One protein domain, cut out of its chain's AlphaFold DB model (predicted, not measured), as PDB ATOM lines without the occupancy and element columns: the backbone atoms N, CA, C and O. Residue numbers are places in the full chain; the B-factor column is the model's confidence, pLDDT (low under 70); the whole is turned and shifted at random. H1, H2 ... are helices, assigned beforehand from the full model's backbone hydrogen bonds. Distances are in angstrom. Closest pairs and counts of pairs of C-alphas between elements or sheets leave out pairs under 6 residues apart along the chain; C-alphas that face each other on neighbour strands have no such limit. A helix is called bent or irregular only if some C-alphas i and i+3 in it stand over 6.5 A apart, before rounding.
ATOM      1  N   TYR A  20      39.085  16.306 -13.679       91.31
ATOM      2  CA  TYR A  20      39.677  16.617 -12.375       91.31
ATOM      3  C   TYR A  20      40.543  17.886 -12.375       91.31
ATOM      4  O   TYR A  20      40.946  18.320 -11.294       91.31
ATOM      5  N   SER A  21      40.816  18.482 -13.540       95.81
ATOM      6  CA  SER A  21      41.650  19.682 -13.668       95.81
ATOM      7  C   SER A  21      41.045  20.898 -12.953       95.81
ATOM      8  O   SER A  21      39.826  21.004 -12.769       95.81
ATOM      9  N   ALA A  22      41.903  21.842 -12.560       97.12
ATOM     10  CA  ALA A  22      41.472  23.106 -11.965       97.12
ATOM     11  C   ALA A  22      40.615  23.932 -12.941       97.12
ATOM     12  O   ALA A  22      39.593  24.491 -12.540       97.12
ATOM     13  N   GLU A  23      40.979  23.937 -14.224       97.31
ATOM     14  CA  GLU A  23      40.246  24.631 -15.287       97.31
ATOM     15  C   GLU A  23      38.815  24.106 -15.436       97.31
ATOM     16  O   GLU A  23      37.861  24.884 -15.420       97.31
ATOM     17  N   PHE A  24      38.634  22.780 -15.490       96.69
ATOM     18  CA  PHE A  24      37.299  22.184 -15.563       96.69
ATOM     19  C   PHE A  24      36.436  22.570 -14.358       96.69
ATOM     20  O   PHE A  24      35.265  22.919 -14.515       96.69
ATOM     21  N   ARG A  25      37.013  22.549 -13.150       96.75
ATOM     22  CA  ARG A  25      36.309  22.972 -11.931       96.75
ATOM     23  C   ARG A  25      35.916  24.446 -11.990       96.75
ATOM     24  O   ARG A  25      34.807  24.779 -11.583       96.75
ATOM     25  N   ALA A  26      36.780  25.317 -12.510       97.50
ATOM     26  CA  ALA A  26      36.476  26.736 -12.677       97.50
ATOM     27  C   ALA A  26      35.295  26.949 -13.639       97.50
ATOM     28  O   ALA A  26      34.338  27.643 -13.290       97.50
ATOM     29  N   ILE A  27      35.307  26.275 -14.795       97.44
ATOM     30  CA  ILE A  27      34.216  26.310 -15.782       97.44
ATOM     31  C   ILE A  27      32.910  25.781 -15.173       97.44
ATOM     32  O   ILE A  27      31.865  26.427 -15.274       97.44
ATOM     33  N   ALA A  28      32.960  24.629 -14.499       96.12
ATOM     34  CA  ALA A  28      31.794  24.028 -13.861       96.12
ATOM     35  C   ALA A  28      31.201  24.946 -12.778       96.12
ATOM     36  O   ALA A  28      29.986  25.143 -12.733       96.12
ATOM     37  N   ASN A  29      32.045  25.559 -11.947       97.62
ATOM     38  CA  ASN A  29      31.610  26.503 -10.919       97.62
ATOM     39  C   ASN A  29      30.987  27.766 -11.524       97.62
ATOM     40  O   ASN A  29      29.954  28.221 -11.036       97.62
ATOM     41  N   ALA A  30      31.567  28.318 -12.593       97.88
ATOM     42  CA  ALA A  30      30.996  29.459 -13.305       97.88
ATOM     43  C   ALA A  30      29.605  29.129 -13.878       97.88
ATOM     44  O   ALA A  30      28.657  29.893 -13.685       97.88
ATOM     45  N   ALA A  31      29.450  27.953 -14.496       97.19
ATOM     46  CA  ALA A  31      28.165  27.483 -15.009       97.19
ATOM     47  C   ALA A  31      27.122  27.291 -13.892       97.19
ATOM     48  O   ALA A  31      25.979  27.726 -14.036       97.19
ATOM     49  N   LEU A  32      27.510  26.694 -12.757       95.44
ATOM     50  CA  LEU A  32      26.629  26.526 -11.597       95.44
ATOM     51  C   LEU A  32      26.204  27.869 -10.993       95.44
ATOM     52  O   LEU A  32      25.035  28.033 -10.653       95.44
ATOM     53  N   ARG A  33      27.124  28.837 -10.879       97.31
ATOM     54  CA  ARG A  33      26.813  30.191 -10.390       97.31
ATOM     55  C   ARG A  33      25.794  30.884 -11.288       97.31
ATOM     56  O   ARG A  33      24.796  31.379 -10.776       97.31
ATOM     57  N   ARG A  34      26.000  30.848 -12.609       96.56
ATOM     58  CA  ARG A  34      25.048  31.395 -13.584       96.56
ATOM     59  C   ARG A  34      23.673  30.741 -13.458       96.56
ATOM     60  O   ARG A  34      22.672  31.429 -13.297       96.56
ATOM     61  N   PHE A  35      23.631  29.411 -13.460       93.62
ATOM     62  CA  PHE A  35      22.380  28.671 -13.336       93.62
ATOM     63  C   PHE A  35      21.648  28.970 -12.016       93.62
ATOM     64  O   PHE A  35      20.430  29.121 -12.000       93.62
ATOM     65  N   ASN A  36      22.375  29.090 -10.901       93.62
ATOM     66  CA  ASN A  36      21.784  29.439  -9.611       93.62
ATOM     67  C   ASN A  36      21.250  30.876  -9.581       93.62
ATOM     68  O   ASN A  36      20.189  31.095  -8.997       93.62
ATOM     69  N   ALA A  37      21.932  31.824 -10.231       95.12
ATOM     70  CA  ALA A  37      21.446  33.194 -10.378       95.12
ATOM     71  C   ALA A  37      20.125  33.237 -11.165       95.12
ATOM     72  O   ALA A  37      19.199  33.928 -10.759       95.12
ATOM     73  N   GLU A  38      19.990  32.431 -12.219       94.31
ATOM     74  CA  GLU A  38      18.782  32.356 -13.060       94.31
ATOM     75  C   GLU A  38      17.693  31.421 -12.487       94.31
ATOM     76  O   GLU A  38      16.557  31.413 -12.961       94.31
ATOM     77  N   ARG A  39      17.989  30.638 -11.438       90.69
ATOM     78  CA  ARG A  39      17.104  29.572 -10.931       90.69
ATOM     79  C   ARG A  39      15.695  30.050 -10.584       90.69
ATOM     80  O   ARG A  39      14.736  29.311 -10.796       90.69
ATOM     81  N   HIS A  40      15.580  31.252 -10.032       89.62
ATOM     82  CA  HIS A  40      14.310  31.844  -9.611       89.62
ATOM     83  C   HIS A  40      13.393  32.221 -10.788       89.62
ATOM     84  O   HIS A  40      12.191  32.362 -10.591       89.62
ATOM     85  N   LEU A  41      13.943  32.338 -12.002       93.00
ATOM     86  CA  LEU A  41      13.198  32.623 -13.231       93.00
ATOM     87  C   LEU A  41      12.595  31.354 -13.854       93.00
ATOM     88  O   LEU A  41      11.718  31.431 -14.714       93.00
ATOM     89  N   HIS A  42      13.062  30.170 -13.450       89.94
ATOM     90  CA  HIS A  42      12.548  28.909 -13.966       89.94
ATOM     91  C   HIS A  42      11.247  28.497 -13.264       89.94
ATOM     92  O   HIS A  42      11.088  28.706 -12.059       89.94
ATOM     93  N   PRO A  43      10.322  27.830 -13.979       94.62
ATOM     94  CA  PRO A  43       9.112  27.314 -13.362       94.62
ATOM     95  C   PRO A  43       9.461  26.298 -12.269       94.62
ATOM     96  O   PRO A  43      10.431  25.543 -12.375       94.62
ATOM     97  N   ILE A  44       8.623  26.236 -11.238       95.75
ATOM     98  CA  ILE A  44       8.716  25.257 -10.152       95.75
ATOM     99  C   ILE A  44       7.608  24.210 -10.279       95.75
ATOM    100  O   ILE A  44       6.546  24.461 -10.839       95.75
ATOM    101  N   CYS A  45       7.852  23.009  -9.755       96.25
ATOM    102  CA  CYS A  45       6.888  21.913  -9.810       96.25
ATOM    103  C   CYS A  45       5.582  22.222  -9.067       96.25
ATOM    104  O   CYS A  45       4.518  21.801  -9.522       96.25
ATOM    105  N   GLY A  46       5.663  22.819  -7.874       96.12
ATOM    106  CA  GLY A  46       4.515  23.218  -7.051       96.12
ATOM    107  C   GLY A  46       3.580  22.090  -6.588       96.12
ATOM    108  O   GLY A  46       2.483  22.369  -6.126       96.12
ATOM    109  N   ALA A  47       3.938  20.812  -6.751       96.94
ATOM    110  CA  ALA A  47       3.126  19.700  -6.241       96.94
ATOM    111  C   ALA A  47       3.361  19.518  -4.739       96.94
ATOM    112  O   ALA A  47       4.486  19.706  -4.290       96.94
ATOM    113  N   ILE A  48       2.340  19.126  -3.981       97.38
ATOM    114  CA  ILE A  48       2.471  18.900  -2.537       97.38
ATOM    115  C   ILE A  48       3.354  17.673  -2.289       97.38
ATOM    116  O   ILE A  48       3.042  16.568  -2.741       97.38
ATOM    117  N   ALA A  49       4.469  17.870  -1.589       95.44
ATOM    118  CA  ALA A  49       5.383  16.794  -1.243       95.44
ATOM    119  C   ALA A  49       4.760  15.891  -0.172       95.44
ATOM    120  O   ALA A  49       4.348  16.359   0.883       95.44
ATOM    121  N   LYS A  50       4.745  14.573  -0.402       92.56
ATOM    122  CA  LYS A  50       4.138  13.612   0.539       92.56
ATOM    123  C   LYS A  50       4.810  13.598   1.920       92.56
ATOM    124  O   LYS A  50       4.157  13.292   2.906       92.56
ATOM    125  N   SER A  51       6.112  13.869   1.975       92.44
ATOM    126  CA  SER A  51       6.897  13.809   3.212       92.44
ATOM    127  C   SER A  51       6.744  15.047   4.091       92.44
ATOM    128  O   SER A  51       6.797  14.911   5.305       92.44
ATOM    129  N   THR A  52       6.596  16.234   3.496       94.19
ATOM    130  CA  THR A  52       6.582  17.511   4.233       94.19
ATOM    131  C   THR A  52       5.243  18.241   4.173       94.19
ATOM    132  O   THR A  52       5.010  19.122   4.984       94.19
ATOM    133  N   GLY A  53       4.364  17.921   3.217       96.00
ATOM    134  CA  GLY A  53       3.116  18.659   2.983       96.00
ATOM    135  C   GLY A  53       3.300  20.015   2.287       96.00
ATOM    136  O   GLY A  53       2.318  20.676   1.966       96.00
ATOM    137  N   GLU A  54       4.536  20.425   1.995       96.06
ATOM    138  CA  GLU A  54       4.832  21.714   1.365       96.06
ATOM    139  C   GLU A  54       4.868  21.639  -0.175       96.06
ATOM    140  O   GLU A  54       5.133  20.571  -0.748       96.06
ATOM    141  N   PRO A  55       4.671  22.770  -0.885       96.88
ATOM    142  CA  PRO A  55       4.841  22.832  -2.334       96.88
ATOM    143  C   PRO A  55       6.270  22.496  -2.784       96.88
ATOM    144  O   PRO A  55       7.267  23.047  -2.316       96.88
ATOM    145  N   CYS A  56       6.382  21.617  -3.775       96.00
ATOM    146  CA  CYS A  56       7.657  21.168  -4.311       96.00
ATOM    147  C   CYS A  56       8.390  22.283  -5.068       96.00
ATOM    148  O   CYS A  56       7.954  22.721  -6.134       96.00
ATOM    149  N   ARG A  57       9.579  22.641  -4.572       93.94
ATOM    150  CA  ARG A  57      10.486  23.645  -5.162       93.94
ATOM    151  C   ARG A  57      11.452  23.079  -6.215       93.94
ATOM    152  O   ARG A  57      12.394  23.749  -6.634       93.94
ATOM    153  N   GLN A  58      11.274  21.817  -6.612       94.19
ATOM    154  CA  GLN A  58      12.091  21.201  -7.662       94.19
ATOM    155  C   GLN A  58      11.666  21.715  -9.034       94.19
ATOM    156  O   GLN A  58      10.477  21.929  -9.279       94.19
ATOM    157  N   MET A  59      12.626  21.834  -9.948       93.69
ATOM    158  CA  MET A  59      12.321  22.185 -11.329       93.69
ATOM    159  C   MET A  59      11.501  21.081 -12.011       93.69
ATOM    160  O   MET A  59      11.768  19.886 -11.806       93.69
ATOM    161  N   PRO A  60      10.515  21.448 -12.841       96.12
ATOM    162  CA  PRO A  60       9.801  20.512 -13.678       96.12
ATOM    163  C   PRO A  60      10.720  19.730 -14.620       96.12
ATOM    164  O   PRO A  60      11.812  20.164 -14.985       96.12
ATOM    165  N   ALA A  61      10.265  18.551 -15.040       92.81
ATOM    166  CA  ALA A  61      10.906  17.853 -16.145       92.81
ATOM    167  C   ALA A  61      10.775  18.681 -17.440       92.81
ATOM    168  O   ALA A  61       9.803  19.417 -17.614       92.81
ATOM    169  N   LYS A  62      11.739  18.548 -18.361       90.88
ATOM    170  CA  LYS A  62      11.752  19.286 -19.637       90.88
ATOM    171  C   LYS A  62      10.407  19.137 -20.367       90.88
ATOM    172  O   LYS A  62       9.966  18.016 -20.614       90.88
ATOM    173  N   GLY A  63       9.768  20.262 -20.697       90.94
ATOM    174  CA  GLY A  63       8.467  20.300 -21.383       90.94
ATOM    175  C   GLY A  63       7.268  19.866 -20.526       90.94
ATOM    176  O   GLY A  63       6.240  19.454 -21.068       90.94
ATOM    177  N   ARG A  64       7.393  19.880 -19.194       92.50
ATOM    178  CA  ARG A  64       6.351  19.467 -18.242       92.50
ATOM    179  C   ARG A  64       6.196  20.502 -17.132       92.50
ATOM    180  O   ARG A  64       7.071  21.328 -16.922       92.50
ATOM    181  N   THR A  65       5.090  20.417 -16.395       94.56
ATOM    182  CA  THR A  65       4.789  21.295 -15.248       94.56
ATOM    183  C   THR A  65       5.178  20.690 -13.899       94.56
ATOM    184  O   THR A  65       5.255  21.395 -12.902       94.56
ATOM    185  N   ARG A  66       5.444  19.377 -13.836       95.38
ATOM    186  CA  ARG A  66       5.833  18.671 -12.604       95.38
ATOM    187  C   ARG A  66       7.260  18.138 -12.694       95.38
ATOM    188  O   ARG A  66       7.759  17.871 -13.787       95.38
ATOM    189  N   CYS A  67       7.930  17.981 -11.554       95.50
ATOM    190  CA  CYS A  67       9.272  17.402 -11.477       95.50
ATOM    191  C   CYS A  67       9.227  15.874 -11.606       95.50
ATOM    192  O   CYS A  67       8.165  15.254 -11.548       95.50
ATOM    193  N   LYS A  68      10.398  15.243 -11.739       94.12
ATOM    194  CA  LYS A  68      10.513  13.781 -11.871       94.12
ATOM    195  C   LYS A  68       9.908  13.016 -10.684       94.12
ATOM    196  O   LYS A  68       9.344  11.950 -10.895       94.12
ATOM    197  N   LEU A  69       9.983  13.578  -9.475       93.31
ATOM    198  CA  LEU A  69       9.437  12.974  -8.252       93.31
ATOM    199  C   LEU A  69       7.904  13.044  -8.187       93.31
ATOM    200  O   LEU A  69       7.274  12.165  -7.613       93.31
ATOM    201  N   HIS A  70       7.303  14.049  -8.827       95.06
ATOM    202  CA  HIS A  70       5.853  14.259  -8.868       95.06
ATOM    203  C   HIS A  70       5.259  13.915 -10.243       95.06
ATOM    204  O   HIS A  70       4.366  14.595 -10.744       95.06
ATOM    205  N   GLY A  71       5.785  12.868 -10.883       89.38
ATOM    206  CA  GLY A  71       5.216  12.308 -12.113       89.38
ATOM    207  C   GLY A  71       5.511  13.088 -13.397       89.38
ATOM    208  O   GLY A  71       4.999  12.742 -14.455       89.38
ATOM    209  N   GLY A  72       6.376  14.103 -13.364       91.44
ATOM    210  CA  GLY A  72       6.829  14.807 -14.568       91.44
ATOM    211  C   GLY A  72       7.633  13.928 -15.528       91.44
ATOM    212  O   GLY A  72       7.657  14.182 -16.727       91.44
ATOM    213  N   ALA A  73       8.267  12.873 -15.010       88.06
ATOM    214  CA  ALA A  73       8.926  11.852 -15.821       88.06
ATOM    215  C   ALA A  73       7.967  10.744 -16.286       88.06
ATOM    216  O   ALA A  73       8.375   9.894 -17.075       88.06
ATOM    217  N   THR A  74       6.722  10.725 -15.796       83.94
ATOM    218  CA  THR A  74       5.750   9.704 -16.179       83.94
ATOM    219  C   THR A  74       5.362   9.920 -17.641       83.94
ATOM    220  O   THR A  74       4.894  11.008 -17.998       83.94
ATOM    221  N   PRO A  75       5.552   8.909 -18.502       78.69
ATOM    222  CA  PRO A  75       5.139   8.984 -19.893       78.69
ATOM    223  C   PRO A  75       3.633   9.284 -20.018       78.69
ATOM    224  O   PRO A  75       2.820   8.695 -19.301       78.69
ATOM    225  N   ARG A  76       3.268  10.225 -20.899       71.50
ATOM    226  CA  ARG A  76       1.875  10.588 -21.215       71.50
ATOM    227  C   ARG A  76       1.468   9.980 -22.556       71.50
ATOM    228  O   ARG A  76       2.307   9.857 -23.443       71.50
ATOM    229  N   GLY A  77       0.176   9.711 -22.704       67.38
ATOM    230  CA  GLY A  77      -0.419   9.173 -23.925       67.38
ATOM    231  C   GLY A  77      -0.747   7.687 -23.819       67.38
ATOM    232  O   GLY A  77      -0.493   7.050 -22.796       67.38
ATOM    233  N   ASP A  78      -1.330   7.158 -24.889       62.00
ATOM    234  CA  ASP A  78      -1.713   5.756 -25.000       62.00
ATOM    235  C   ASP A  78      -0.604   4.876 -25.595       62.00
ATOM    236  O   ASP A  78       0.392   5.336 -26.155       62.00
ATOM    237  N   GLY A  79      -0.784   3.560 -25.475       65.75
ATOM    238  CA  GLY A  79       0.082   2.554 -26.084       65.75
ATOM    239  C   GLY A  79       1.398   2.333 -25.338       65.75
ATOM    240  O   GLY A  79       1.453   2.371 -24.111       65.75
ATOM    241  N   ALA A  80       2.478   2.057 -26.078       59.94
ATOM    242  CA  ALA A  80       3.784   1.708 -25.503       59.94
ATOM    243  C   ALA A  80       4.389   2.838 -24.642       59.94
ATOM    244  O   ALA A  80       5.081   2.563 -23.654       59.94
ATOM    245  N   ALA A  81       4.074   4.088 -25.003       61.31
ATOM    246  CA  ALA A  81       4.460   5.301 -24.296       61.31
ATOM    247  C   ALA A  81       3.512   5.663 -23.141       61.31
ATOM    248  O   ALA A  81       3.817   6.583 -22.402       61.31
ATOM    249  N   GLY A  82       2.400   4.955 -22.930       67.88
ATOM    250  CA  GLY A  82       1.554   5.138 -21.753       67.88
ATOM    251  C   GLY A  82       2.077   4.358 -20.547       67.88
ATOM    252  O   GLY A  82       2.553   3.221 -20.667       67.88
ATOM    253  N   TRP A  83       1.992   4.945 -19.349       66.50
ATOM    254  CA  TRP A  83       2.226   4.190 -18.111       66.50
ATOM    255  C   TRP A  83       1.086   3.197 -17.826       66.50
ATOM    256  O   TRP A  83       1.348   2.082 -17.376       66.50
ATOM    257  N   HIS A  84      -0.157   3.580 -18.133       66.44
ATOM    258  CA  HIS A  84      -1.360   2.805 -17.809       66.44
ATOM    259  C   HIS A  84      -1.836   1.881 -18.937       66.44
ATOM    260  O   HIS A  84      -2.563   0.925 -18.676       66.44
ATOM    261  N   THR A  85      -1.413   2.125 -20.176       66.25
ATOM    262  CA  THR A  85      -1.863   1.340 -21.329       66.25
ATOM    263  C   THR A  85      -0.924   0.147 -21.533       66.25
ATOM    264  O   THR A  85       0.294   0.333 -21.640       66.25
ATOM    265  N   PRO A  86      -1.431  -1.100 -21.580       68.75
ATOM    266  CA  PRO A  86      -0.612  -2.242 -21.959       68.75
ATOM    267  C   PRO A  86       0.025  -1.968 -23.326       68.75
ATOM    268  O   PRO A  86      -0.660  -1.587 -24.273       68.75
ATOM    269  N   GLY A  87       1.344  -2.126 -23.429       72.12
ATOM    270  CA  GLY A  87       2.038  -2.041 -24.712       72.12
ATOM    271  C   GLY A  87       1.642  -3.240 -25.566       72.12
ATOM    272  O   GLY A  87       2.244  -4.305 -25.448       72.12
ATOM    273  N   TYR A  88       0.584  -3.093 -26.356       76.50
ATOM    274  CA  TYR A  88       0.144  -4.110 -27.301       76.50
ATOM    275  C   TYR A  88       1.120  -4.162 -28.486       76.50
ATOM    276  O   TYR A  88       1.577  -3.103 -28.921       76.50
ATOM    277  N   PRO A  89       1.465  -5.355 -29.009       77.94
ATOM    278  CA  PRO A  89       2.240  -5.440 -30.239       77.94
ATOM    279  C   PRO A  89       1.515  -4.740 -31.397       77.94
ATOM    280  O   PRO A  89       0.283  -4.652 -31.421       77.94
ATOM    281  N   ALA A  90       2.299  -4.234 -32.349       78.38
ATOM    282  CA  ALA A  90       1.775  -3.603 -33.555       78.38
ATOM    283  C   ALA A  90       0.904  -4.589 -34.358       78.38
ATOM    284  O   ALA A  90       1.122  -5.799 -34.313       78.38
ATOM    285  N   GLY A  91      -0.099  -4.067 -35.072       80.81
ATOM    286  CA  GLY A  91      -1.010  -4.869 -35.901       80.81
ATOM    287  C   GLY A  91      -2.183  -5.518 -35.158       80.81
ATOM    288  O   GLY A  91      -2.979  -6.220 -35.775       80.81
ATOM    289  N   LEU A  92      -2.335  -5.292 -33.847       82.50
ATOM    290  CA  LEU A  92      -3.543  -5.697 -33.121       82.50
ATOM    291  C   LEU A  92      -4.714  -4.727 -33.373       82.50
ATOM    292  O   LEU A  92      -4.489  -3.515 -33.452       82.50
ATOM    293  N   PRO A  93      -5.967  -5.226 -33.400       84.19
ATOM    294  CA  PRO A  93      -7.154  -4.382 -33.549       84.19
ATOM    295  C   PRO A  93      -7.295  -3.382 -32.390       84.19
ATOM    296  O   PRO A  93      -6.658  -3.516 -31.343       84.19
ATOM    297  N   THR A  94      -8.120  -2.350 -32.562       79.38
ATOM    298  CA  THR A  94      -8.485  -1.371 -31.520       79.38
ATOM    299  C   THR A  94      -9.677  -1.861 -30.681       79.38
ATOM    300  O   THR A  94     -10.380  -2.793 -31.062       79.38
ATOM    301  N   GLY A  95      -9.893  -1.277 -29.495       80.44
ATOM    302  CA  GLY A  95     -11.068  -1.566 -28.653       80.44
ATOM    303  C   GLY A  95     -11.089  -2.954 -27.990       80.44
ATOM    304  O   GLY A  95     -10.046  -3.555 -27.728       80.44
ATOM    305  N   LYS A  96     -12.295  -3.466 -27.694       79.38
ATOM    306  CA  LYS A  96     -12.529  -4.764 -27.021       79.38
ATOM    307  C   LYS A  96     -11.825  -5.956 -27.711       79.38
ATOM    308  O   LYS A  96     -11.170  -6.718 -26.992       79.38
ATOM    309  N   PRO A  97     -11.827  -6.089 -29.057       87.38
ATOM    310  CA  PRO A  97     -11.135  -7.187 -29.752       87.38
ATOM    311  C   PRO A  97      -9.619  -7.243 -29.509       87.38
ATOM    312  O   PRO A  97      -9.011  -8.314 -29.587       87.38
ATOM    313  N   ARG A  98      -8.991  -6.109 -29.163       86.50
ATOM    314  CA  ARG A  98      -7.551  -6.025 -28.871       86.50
ATOM    315  C   ARG A  98      -7.128  -6.968 -27.752       86.50
ATOM    316  O   ARG A  98      -6.085  -7.617 -27.838       86.50
ATOM    317  N   SER A  99      -7.931  -7.029 -26.690       83.94
ATOM    318  CA  SER A  99      -7.656  -7.865 -25.522       83.94
ATOM    319  C   SER A  99      -7.633  -9.344 -25.902       83.94
ATOM    320  O   SER A  99      -6.715 -10.070 -25.515       83.94
ATOM    321  N   ASP A 100      -8.608  -9.792 -26.687       88.75
ATOM    322  CA  ASP A 100      -8.748 -11.207 -27.028       88.75
ATOM    323  C   ASP A 100      -7.669 -11.658 -28.009       88.75
ATOM    324  O   ASP A 100      -7.033 -12.695 -27.790       88.75
ATOM    325  N   ALA A 101      -7.356 -10.826 -29.005       88.56
ATOM    326  CA  ALA A 101      -6.243 -11.059 -29.916       88.56
ATOM    327  C   ALA A 101      -4.888 -11.086 -29.176       88.56
ATOM    328  O   ALA A 101      -4.057 -11.964 -29.424       88.56
ATOM    329  N   TYR A 102      -4.683 -10.211 -28.184       88.31
ATOM    330  CA  TYR A 102      -3.492 -10.239 -27.328       88.31
ATOM    331  C   TYR A 102      -3.409 -11.511 -26.467       88.31
ATOM    332  O   TYR A 102      -2.350 -12.139 -26.382       88.31
ATOM    333  N   LYS A 103      -4.524 -11.953 -25.865       89.94
ATOM    334  CA  LYS A 103      -4.589 -13.224 -25.116       89.94
ATOM    335  C   LYS A 103      -4.301 -14.425 -26.018       89.94
ATOM    336  O   LYS A 103      -3.645 -15.372 -25.582       89.94
ATOM    337  N   ALA A 104      -4.799 -14.422 -27.253       91.19
ATOM    338  CA  ALA A 104      -4.521 -15.470 -28.231       91.19
ATOM    339  C   ALA A 104      -3.033 -15.495 -28.614       91.19
ATOM    340  O   ALA A 104      -2.404 -16.554 -28.573       91.19
ATOM    341  N   TRP A 105      -2.443 -14.326 -28.885       90.12
ATOM    342  CA  TRP A 105      -1.010 -14.188 -29.143       90.12
ATOM    343  C   TRP A 105      -0.163 -14.722 -27.977       90.12
ATOM    344  O   TRP A 105       0.689 -15.582 -28.194       90.12
ATOM    345  N   LYS A 106      -0.469 -14.337 -26.730       92.00
ATOM    346  CA  LYS A 106       0.218 -14.858 -25.533       92.00
ATOM    347  C   LYS A 106       0.097 -16.371 -25.364       92.00
ATOM    348  O   LYS A 106       1.061 -17.017 -24.956       92.00
ATOM    349  N   ARG A 107      -1.060 -16.958 -25.685       94.56
ATOM    350  CA  ARG A 107      -1.247 -18.420 -25.669       94.56
ATOM    351  C   ARG A 107      -0.370 -19.118 -26.709       94.56
ATOM    352  O   ARG A 107       0.174 -20.179 -26.414       94.56
ATOM    353  N   ARG A 108      -0.207 -18.541 -27.906       92.75
ATOM    354  CA  ARG A 108       0.713 -19.063 -28.935       92.75
ATOM    355  C   ARG A 108       2.169 -18.970 -28.490       92.75
ATOM    356  O   ARG A 108       2.854 -19.982 -28.502       92.75
ATOM    357  N   GLU A 109       2.600 -17.802 -28.018       93.25
ATOM    358  CA  GLU A 109       3.966 -17.571 -27.523       93.25
ATOM    359  C   GLU A 109       4.315 -18.535 -26.378       93.25
ATOM    360  O   GLU A 109       5.379 -19.151 -26.373       93.25
ATOM    361  N   LYS A 110       3.384 -18.736 -25.433       93.62
ATOM    362  CA  LYS A 110       3.557 -19.714 -24.355       93.62
ATOM    363  C   LYS A 110       3.711 -21.130 -24.912       93.62
ATOM    364  O   LYS A 110       4.650 -21.804 -24.519       93.62
ATOM    365  N   ARG A 111       2.832 -21.579 -25.816       93.88
ATOM    366  CA  ARG A 111       2.934 -22.923 -26.418       93.88
ATOM    367  C   ARG A 111       4.267 -23.130 -27.135       93.88
ATOM    368  O   ARG A 111       4.911 -24.138 -26.889       93.88
ATOM    369  N   ALA A 112       4.705 -22.154 -27.930       94.50
ATOM    370  CA  ALA A 112       6.001 -22.203 -28.606       94.50
ATOM    371  C   ALA A 112       7.159 -22.322 -27.602       94.50
ATOM    372  O   ALA A 112       7.990 -23.211 -27.733       94.50
ATOM    373  N   ARG A 113       7.161 -21.505 -26.538       93.38
ATOM    374  CA  ARG A 113       8.176 -21.577 -25.476       93.38
ATOM    375  C   ARG A 113       8.206 -22.935 -24.771       93.38
ATOM    376  O   ARG A 113       9.275 -23.414 -24.421       93.38
ATOM    377  N   TRP A 114       7.042 -23.532 -24.521       91.50
ATOM    378  CA  TRP A 114       6.956 -24.862 -23.910       91.50
ATOM    379  C   TRP A 114       7.436 -25.964 -24.862       91.50
ATOM    380  O   TRP A 114       8.060 -26.909 -24.397       91.50
TER     381      TRP A 114
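AT A GLANCE: This is residues 20 to 114 of the 198 residues of an uncharacterized protein of Methylobacterium sp. WL2 (UniProt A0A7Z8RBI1). Look for a wide, open U: two helices, H1 and H2, make its two arms, and a long winding link, residues 42 to 95, makes its base. Residues 20 to 38, in H1's arm, and residues 106 to 114 of H2 stick out from the body. The printed part has 95 residues with two named helices, H1 then H2, and no named strand; the class is all helix, though named elements hold 39 residues. It is extended, with a radius of gyration of the C-alphas of 22.7 A and spans of 61 by 38 by 25 A.

HOW THE PARTS SIT: Start at H1, residues 22 to 41, which is irregular: C-alphas 37 and 40 are 7.3 A apart. H2, residues 96 to 114, is apart from H1. Within hydrogen-bond range are 14 of 16 O i to N i+4 pairs in H1 and 14 of 15 in H2.

IN THESE COORDINATES: Find C-alpha 22 at (41.472, 23.106, -11.965); from there H1 runs 29.9 A to C-alpha 41. H2 runs 28.2 A to C-alpha 114 at (6.956, -24.862, -23.910).

THE WHOLE: The C-alphas farthest apart, of Ala 22 and Pro 97, are 63.3 A apart. The printed part has no cut, and the 54-residue link is long. Residues 77 to 86 have pLDDT under 70.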